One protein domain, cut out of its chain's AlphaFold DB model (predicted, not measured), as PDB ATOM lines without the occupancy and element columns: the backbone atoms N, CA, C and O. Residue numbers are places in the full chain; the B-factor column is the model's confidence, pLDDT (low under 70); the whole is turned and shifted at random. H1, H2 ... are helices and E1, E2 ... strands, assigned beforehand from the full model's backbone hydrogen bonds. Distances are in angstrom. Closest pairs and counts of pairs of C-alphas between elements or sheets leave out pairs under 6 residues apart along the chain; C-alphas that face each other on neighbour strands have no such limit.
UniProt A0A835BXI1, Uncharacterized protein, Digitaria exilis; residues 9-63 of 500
ATOM      1  N   CYS A   9      11.649 -35.824  21.019       85.06
ATOM      2  CA  CYS A   9      12.371 -34.644  21.509       85.06
ATOM      3  C   CYS A   9      12.341 -34.531  23.039       85.06
ATOM      4  O   CYS A   9      13.373 -34.256  23.644       85.06
ATOM      5  N   GLY A  10      11.190 -34.770  23.673       90.31
ATOM      6  CA  GLY A  10      11.076 -34.777  25.132       90.31
ATOM      7  C   GLY A  10      11.932 -35.870  25.776       90.31
ATOM      8  O   GLY A  10      12.629 -35.612  26.752       90.31
ATOM      9  N   LEU A  11      11.946 -37.071  25.194       85.19
ATOM     10  CA  LEU A  11      12.744 -38.195  25.680       85.19
ATOM     11  C   LEU A  11      14.248 -37.961  25.492       85.19
ATOM     12  O   LEU A  11      15.022 -38.264  26.396       85.19
ATOM     13  N   LEU A  12      14.663 -37.362  24.371       82.00
ATOM     14  CA  LEU A  12      16.049 -36.944  24.143       82.00
ATOM     15  C   LEU A  12      16.475 -35.848  25.122       82.00
ATOM     16  O   LEU A  12      17.575 -35.923  25.654       82.00
ATOM     17  N   PHE A  13      15.609 -34.877  25.424       91.31
ATOM     18  CA  PHE A  13      15.895 -33.840  26.418       91.31
ATOM     19  C   PHE A  13      16.049 -34.425  27.829       91.31
ATOM     20  O   PHE A  13      16.971 -34.055  28.555       91.31
ATOM     21  N   VAL A  14      15.182 -35.369  28.211       87.31
ATOM     22  CA  VAL A  14      15.279 -36.076  29.499       87.31
ATOM     23  C   VAL A  14      16.539 -36.938  29.555       87.31
ATOM     24  O   VAL A  14      17.264 -36.895  30.544       87.31
ATOM     25  N   MET A  15      16.857 -37.681  28.490       78.44
ATOM     26  CA  MET A  15      18.108 -38.437  28.432       78.44
ATOM     27  C   MET A  15      19.319 -37.515  28.527       78.44
ATOM     28  O   MET A  15      20.218 -37.792  29.311       78.44
ATOM     29  N   GLN A  16      19.330 -36.405  27.792       78.69
ATOM     30  CA  GLN A  16      20.440 -35.462  27.806       78.69
ATOM     31  C   GLN A  16      20.604 -34.799  29.178       78.69
ATOM     32  O   GLN A  16      21.719 -34.722  29.671       78.69
ATOM     33  N   THR A  17      19.516 -34.438  29.864       80.50
ATOM     34  CA  THR A  17      19.587 -33.905  31.239       80.50
ATOM     35  C   THR A  17      20.056 -34.938  32.263       80.50
ATOM     36  O   THR A  17      20.837 -34.590  33.148       80.50
ATOM     37  N   VAL A  18      19.641 -36.205  32.151       77.88
ATOM     38  CA  VAL A  18      20.154 -37.280  33.020       77.88
ATOM     39  C   VAL A  18      21.640 -37.510  32.758       77.88
ATOM     40  O   VAL A  18      22.420 -37.533  33.711       77.88
ATOM     41  N   VAL A  19      22.035 -37.603  31.486       72.69
ATOM     42  CA  VAL A  19      23.428 -37.758  31.044       72.69
ATOM     43  C   VAL A  19      24.287 -36.592  31.538       72.69
ATOM     44  O   VAL A  19      25.319 -36.840  32.154       72.69
ATOM     45  N   ASP A  20      23.842 -35.345  31.384       73.06
ATOM     46  CA  ASP A  20      24.553 -34.155  31.867       73.06
ATOM     47  C   ASP A  20      24.648 -34.123  33.405       73.06
ATOM     48  O   ASP A  20      25.653 -33.668  33.957       73.06
ATOM     49  N   SER A  21      23.639 -34.634  34.122       76.19
ATOM     50  CA  SER A  21      23.655 -34.704  35.591       76.19
ATOM     51  C   SER A  21      24.572 -35.804  36.138       76.19
ATOM     52  O   SER A  21      25.207 -35.608  37.177       76.19
ATOM     53  N   GLU A  22      24.668 -36.941  35.442       68.94
ATOM     54  CA  GLU A  22      25.462 -38.101  35.859       68.94
ATOM     55  C   GLU A  22      26.923 -37.974  35.395       68.94
ATOM     56  O   GLU A  22      27.835 -38.096  36.217       68.94
ATOM     57  N   LEU A  23      27.173 -37.603  34.131       58.25
ATOM     58  CA  LEU A  23      28.516 -37.261  33.630       58.25
ATOM     59  C   LEU A  23      29.043 -35.946  34.223       58.25
ATOM     60  O   LEU A  23      30.247 -35.700  34.247       58.25
ATOM     61  N   GLY A  24      28.161 -35.094  34.747       59.84
ATOM     62  CA  GLY A  24      28.534 -33.864  35.438       59.84
ATOM     63  C   GLY A  24      29.131 -34.078  36.831       59.84
ATOM     64  O   GLY A  24      29.587 -33.096  37.433       59.84
ATOM     65  N   ARG A  25      29.141 -35.308  37.364       67.88
ATOM     66  CA  ARG A  25      29.697 -35.629  38.688       67.88
ATOM     67  C   ARG A  25      31.230 -35.635  38.673       67.88
ATOM     68  O   ARG A  25      31.871 -35.886  37.657       67.88
ATOM     69  N   ALA A  26      31.826 -35.381  39.841       62.50
ATOM     70  CA  ALA A  26      33.276 -35.273  40.040       62.50
ATOM     71  C   ALA A  26      34.154 -36.383  39.402       62.50
ATOM     72  O   ALA A  26      35.218 -36.032  38.887       62.50
ATOM     73  N   PRO A  27      33.768 -37.680  39.376       64.06
ATOM     74  CA  PRO A  27      34.611 -38.713  38.767       64.06
ATOM     75  C   PRO A  27      34.709 -38.636  37.235       64.06
ATOM     76  O   PRO A  27      35.643 -39.201  36.680       64.06
ATOM     77  N   PHE A  28      33.809 -37.915  36.556       65.56
ATOM     78  CA  PHE A  28      33.733 -37.865  35.089       65.56
ATOM     79  C   PHE A  28      34.048 -36.484  34.503       65.56
ATOM     80  O   PHE A  28      33.826 -36.250  33.317       65.56
ATOM     81  N   ARG A  29      34.578 -35.549  35.303       76.38
ATOM     82  CA  ARG A  29      35.051 -34.248  34.808       76.38
ATOM     83  C   ARG A  29      36.540 -34.279  34.515       76.38
ATOM     84  O   ARG A  29      37.307 -34.882  35.255       76.38
ATOM     85  N   CYS A  30      36.942 -33.532  33.489       81.25
ATOM     86  CA  CYS A  30      38.349 -33.284  33.211       81.25
ATOM     87  C   CYS A  30      39.045 -32.704  34.452       81.25
ATOM     88  O   CYS A  30      38.570 -31.727  35.039       81.25
ATOM     89  N   GLY A  31      40.162 -33.305  34.847       83.75
ATOM     90  CA  GLY A  31      40.933 -32.898  36.009       83.75
ATOM     91  C   GLY A  31      41.537 -31.503  35.839       83.75
ATOM     92  O   GLY A  31      41.980 -31.114  34.752       83.75
ATOM     93  N   CYS A  32      41.532 -30.738  36.932       84.06
ATOM     94  CA  CYS A  32      41.952 -29.341  36.975       84.06
ATOM     95  C   CYS A  32      42.878 -29.086  38.164       84.06
ATOM     96  O   CYS A  32      42.598 -29.518  39.282       84.06
ATOM     97  N   VAL A  33      43.937 -28.308  37.944       86.25
ATOM     98  CA  VAL A  33      44.829 -27.814  38.999       86.25
ATOM     99  C   VAL A  33      44.772 -26.292  39.037       86.25
ATOM    100  O   VAL A  33      44.587 -25.623  38.019       86.25
ATOM    101  N   CYS A  34      44.910 -25.730  40.234       83.88
ATOM    102  CA  CYS A  34      45.007 -24.291  40.394       83.88
ATOM    103  C   CYS A  34      46.388 -23.787  39.958       83.88
ATOM    104  O   CYS A  34      47.381 -24.068  40.626       83.88
ATOM    105  N   ALA A  35      46.444 -23.025  38.867       80.62
ATOM    106  CA  ALA A  35      47.680 -22.463  38.327       80.62
ATOM    107  C   ALA A  35      48.110 -21.173  39.040       80.62
ATOM    108  O   ALA A  35      49.299 -20.879  39.131       80.62
ATOM    109  N   ARG A  36      47.148 -20.399  39.561       79.12
ATOM    110  CA  ARG A  36      47.422 -19.180  40.334       79.12
ATOM    111  C   ARG A  36      46.420 -19.029  41.471       79.12
ATOM    112  O   ARG A  36      45.213 -19.021  41.222       79.12
ATOM    113  N   ARG A  37      46.927 -18.899  42.697       82.69
ATOM    114  CA  ARG A  37      46.139 -18.534  43.881       82.69
ATOM    115  C   ARG A  37      46.215 -17.031  44.112       82.69
ATOM    116  O   ARG A  37      47.162 -16.394  43.660       82.69
ATOM    117  N   ASP A  38      45.186 -16.500  44.751       80.06
ATOM    118  CA  ASP A  38      45.137 -15.100  45.152       80.06
ATOM    119  C   ASP A  38      46.101 -14.857  46.323       80.06
ATOM    120  O   ASP A  38      46.210 -15.707  47.209       80.06
ATOM    121  N   ASP A  39      46.773 -13.704  46.343       72.12
ATOM    122  CA  ASP A  39      47.743 -13.335  47.393       72.12
ATOM    123  C   ASP A  39      47.045 -12.850  48.689       72.12
ATOM    124  O   ASP A  39      47.689 -12.437  49.654       72.12
ATOM    125  N   GLY A  40      45.707 -12.889  48.716       70.25
ATOM    126  CA  GLY A  40      44.871 -12.559  49.869       70.25
ATOM    127  C   GLY A  40      44.649 -13.722  50.851       70.25
ATOM    128  O   GLY A  40      44.903 -14.889  50.565       70.25
ATOM    129  N   TYR A  41      44.083 -13.400  52.020       58.75
ATOM    130  CA  TYR A  41      43.860 -14.326  53.147       58.75
ATOM    131  C   TYR A  41      42.994 -15.569  52.844       58.75
ATOM    132  O   TYR A  41      43.020 -16.526  53.614       58.75
ATOM    133  N   THR A  42      42.215 -15.579  51.758       69.94
ATOM    134  CA  THR A  42      41.301 -16.684  51.413       69.94
ATOM    135  C   THR A  42      41.971 -17.808  50.620       69.94
ATOM    136  O   THR A  42      41.413 -18.901  50.538       69.94
ATOM    137  N   GLY A  43      43.147 -17.567  50.021       70.62
ATOM    138  CA  GLY A  43      43.871 -18.559  49.214       70.62
ATOM    139  C   GLY A  43      43.077 -19.116  48.021       70.62
ATOM    140  O   GLY A  43      43.383 -20.213  47.540       70.62
ATOM    141  N   ALA A  44      42.043 -18.398  47.567       79.12
ATOM    142  CA  ALA A  44      41.143 -18.843  46.511       79.12
ATOM    143  C   ALA A  44      41.878 -18.986  45.168       79.12
ATOM    144  O   ALA A  44      42.808 -18.240  44.853       79.12
ATOM    145  N   CYS A  45      41.467 -19.967  44.361       79.81
ATOM    146  CA  CYS A  45      42.068 -20.172  43.053       79.81
ATOM    147  C   CYS A  45      41.557 -19.145  42.039       79.81
ATOM    148  O   CYS A  45      40.375 -19.151  41.699       79.81
ATOM    149  N   VAL A  46      42.457 -18.312  41.516       82.88
ATOM    150  CA  VAL A  46      42.142 -17.274  40.522       82.88
ATOM    151  C   VAL A  46      42.129 -17.856  39.111       82.88
ATOM    152  O   VAL A  46      41.346 -17.432  38.263       82.88
ATOM    153  N   ARG A  47      42.990 -18.843  38.834       83.44
ATOM    154  CA  ARG A  47      43.110 -19.447  37.503       83.44
ATOM    155  C   ARG A  47      43.232 -20.961  37.579       83.44
ATOM    156  O   ARG A  47      44.207 -21.480  38.117       83.44
ATOM    157  N   TRP A  48      42.273 -21.646  36.966       82.56
ATOM    158  CA  TRP A  48      42.265 -23.098  36.812       82.56
ATOM    159  C   TRP A  48      42.877 -23.519  35.476       82.56
ATOM    160  O   TRP A  48      42.516 -23.003  34.417       82.56
ATOM    161  N   GLU A  49      43.768 -24.501  35.526       83.75
ATOM    162  CA  GLU A  49      44.285 -25.205  34.359       83.75
ATOM    163  C   GLU A  49      43.746 -26.630  34.361       83.75
ATOM    164  O   GLU A  49      44.069 -27.431  35.234       83.75
ATOM    165  N   CYS A  50      42.897 -26.938  33.378       82.69
ATOM    166  CA  CYS A  50      42.328 -28.267  33.192       82.69
ATOM    167  C   CYS A  50      42.845 -28.878  31.899       82.69
ATOM    168  O   CYS A  50      42.956 -28.182  30.883       82.69
ATOM    169  N   GLY A  51      43.112 -30.175  31.923       80.06
ATOM    170  CA  GLY A  51      43.577 -30.906  30.756       80.06
ATOM    171  C   GLY A  51      43.833 -32.370  31.067       80.06
ATOM    172  O   GLY A  51      43.827 -32.787  32.228       80.06
ATOM    173  N   ILE A  52      44.096 -33.146  30.017       81.12
ATOM    174  CA  ILE A  52      44.340 -34.587  30.128       81.12
ATOM    175  C   ILE A  52      45.517 -34.897  31.064       81.12
ATOM    176  O   ILE A  52      45.478 -35.850  31.832       81.12
ATOM    177  N   GLN A  53      46.521 -34.016  31.108       79.00
ATOM    178  CA  GLN A  53      47.676 -34.131  31.994       79.00
ATOM    179  C   GLN A  53      47.322 -34.061  33.491       79.00
ATOM    180  O   GLN A  53      48.092 -34.538  34.318       79.00
ATOM    181  N   HIS A  54      46.183 -33.468  33.847       85.50
ATOM    182  CA  HIS A  54      45.695 -33.350  35.227       85.50
ATOM    183  C   HIS A  54      44.545 -34.313  35.528       85.50
ATOM    184  O   HIS A  54      43.945 -34.221  36.592       85.50
ATOM    185  N   SER A  55      44.231 -35.203  34.589       84.25
ATOM    186  CA  SER A  55      43.091 -36.112  34.653       84.25
ATOM    187  C   SER A  55      43.559 -37.538  34.902       84.25
ATOM    188  O   SER A  55      44.624 -37.933  34.422       84.25
ATOM    189  N   THR A  56      42.765 -38.300  35.650       83.31
ATOM    190  CA  THR A  56      42.924 -39.754  35.787       83.31
ATOM    191  C   THR A  56      42.412 -40.486  34.544       83.31
ATOM    192  O   THR A  56      41.790 -39.879  33.667       83.31
ATOM    193  N   LEU A  57      42.627 -41.805  34.472       78.19
ATOM    194  CA  LEU A  57      42.168 -42.630  33.347       78.19
ATOM    195  C   LEU A  57      40.645 -42.543  33.130       78.19
ATOM    196  O   LEU A  57      40.189 -42.509  31.993       78.19
ATOM    197  N   LEU A  58      39.869 -42.426  34.211       78.06
ATOM    198  CA  LEU A  58      38.407 -42.275  34.169       78.06
ATOM    199  C   LEU A  58      37.957 -40.877  33.709       78.06
ATOM    200  O   LEU A  58      36.884 -40.726  33.132       78.06
ATOM    201  N   GLN A  59      38.774 -39.852  33.958       78.62
ATOM    202  CA  GLN A  59      38.465 -38.453  33.647       78.62
ATOM    203  C   GLN A  59      38.939 -38.032  32.251       78.62
ATOM    204  O   GLN A  59      38.374 -37.112  31.656       78.62
ATOM    205  N   ALA A  60      39.984 -38.681  31.733       77.38
ATOM    206  CA  ALA A  60      40.617 -38.357  30.458       77.38
ATOM    207  C   ALA A  60      39.657 -38.366  29.246       77.38
ATOM    208  O   ALA A  60      39.743 -37.421  28.458       77.38
ATOM    209  N   PRO A  61      38.716 -39.326  29.096       75.94
ATOM    210  CA  PRO A  61      37.768 -39.331  27.977       75.94
ATOM    211  C   PRO A  61      36.840 -38.109  27.957       75.94
ATOM    212  O   PRO A  61      36.399 -37.675  26.897       75.94
ATOM    213  N   SER A  62      36.580 -37.512  29.122       71.75
ATOM    214  CA  SER A  62      35.746 -36.316  29.265       71.75
ATOM    215  C   SER A  62      36.506 -35.006  29.018       71.75
ATOM    216  O   SER A  62      35.921 -33.921  29.083       71.75
ATOM    217  N   CYS A  63      37.819 -35.060  28.772       73.94
ATOM    218  CA  CYS A  63      38.620 -33.878  28.479       73.94
ATOM    219  C   CYS A  63      38.532 -33.490  27.004       73.94
ATOM    220  O   CYS A  63      39.056 -34.173  26.129       73.94
TER     221      CYS A  63
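What this domain is: This is residues 9 to 63 of the 500 residues of an uncharacterized protein of Digitaria exilis (UniProt A0A835BXI1). A small two-stranded hairpin, E1 and E2, has a long helix, H1, sticking out as an arm through residues 9 to 22. Residues 51 to 63, with no named element, fold up at the hairpin's open end. The printed part has 55 residues, with one named helix and two named strands in the order H1, E1, E2 along the chain; E1 and E2 make an antiparallel sheet of two strands, and the class is mixed, helices and strands, with 27 residues, under half, in named elements. The whole is only just extended, close to loose, with a radius of gyration of the C-alphas of 15.5 A, spanning 48 by 25 by 14 A.

Where its parts are: E1 is residues 32 to 37, 13.5 A long, and E2 residues 45 to 50, 12.8 A, ending at C-alpha 50 (42.328, -28.267, 33.192). H1, residues 9 to 23, is 20.4 A long from C-alpha 9 (12.371, -34.644, 21.509).

How they stand to each other: E1 and E2 form an antiparallel hairpin at 150 degrees, with N 35 and O 47 within hydrogen-bond range at 2.8 A. H1 and E2 are apart. In H1 every O i to N i+4 pair is within hydrogen-bond range.

The domain as a whole: The C-alphas of Cys 9 and Tyr 41, the two farthest apart, are 49.0 A apart. The printed part has no cut, and both links are short. Residues 22 to 28 and 41 to 42 have pLDDT under 70.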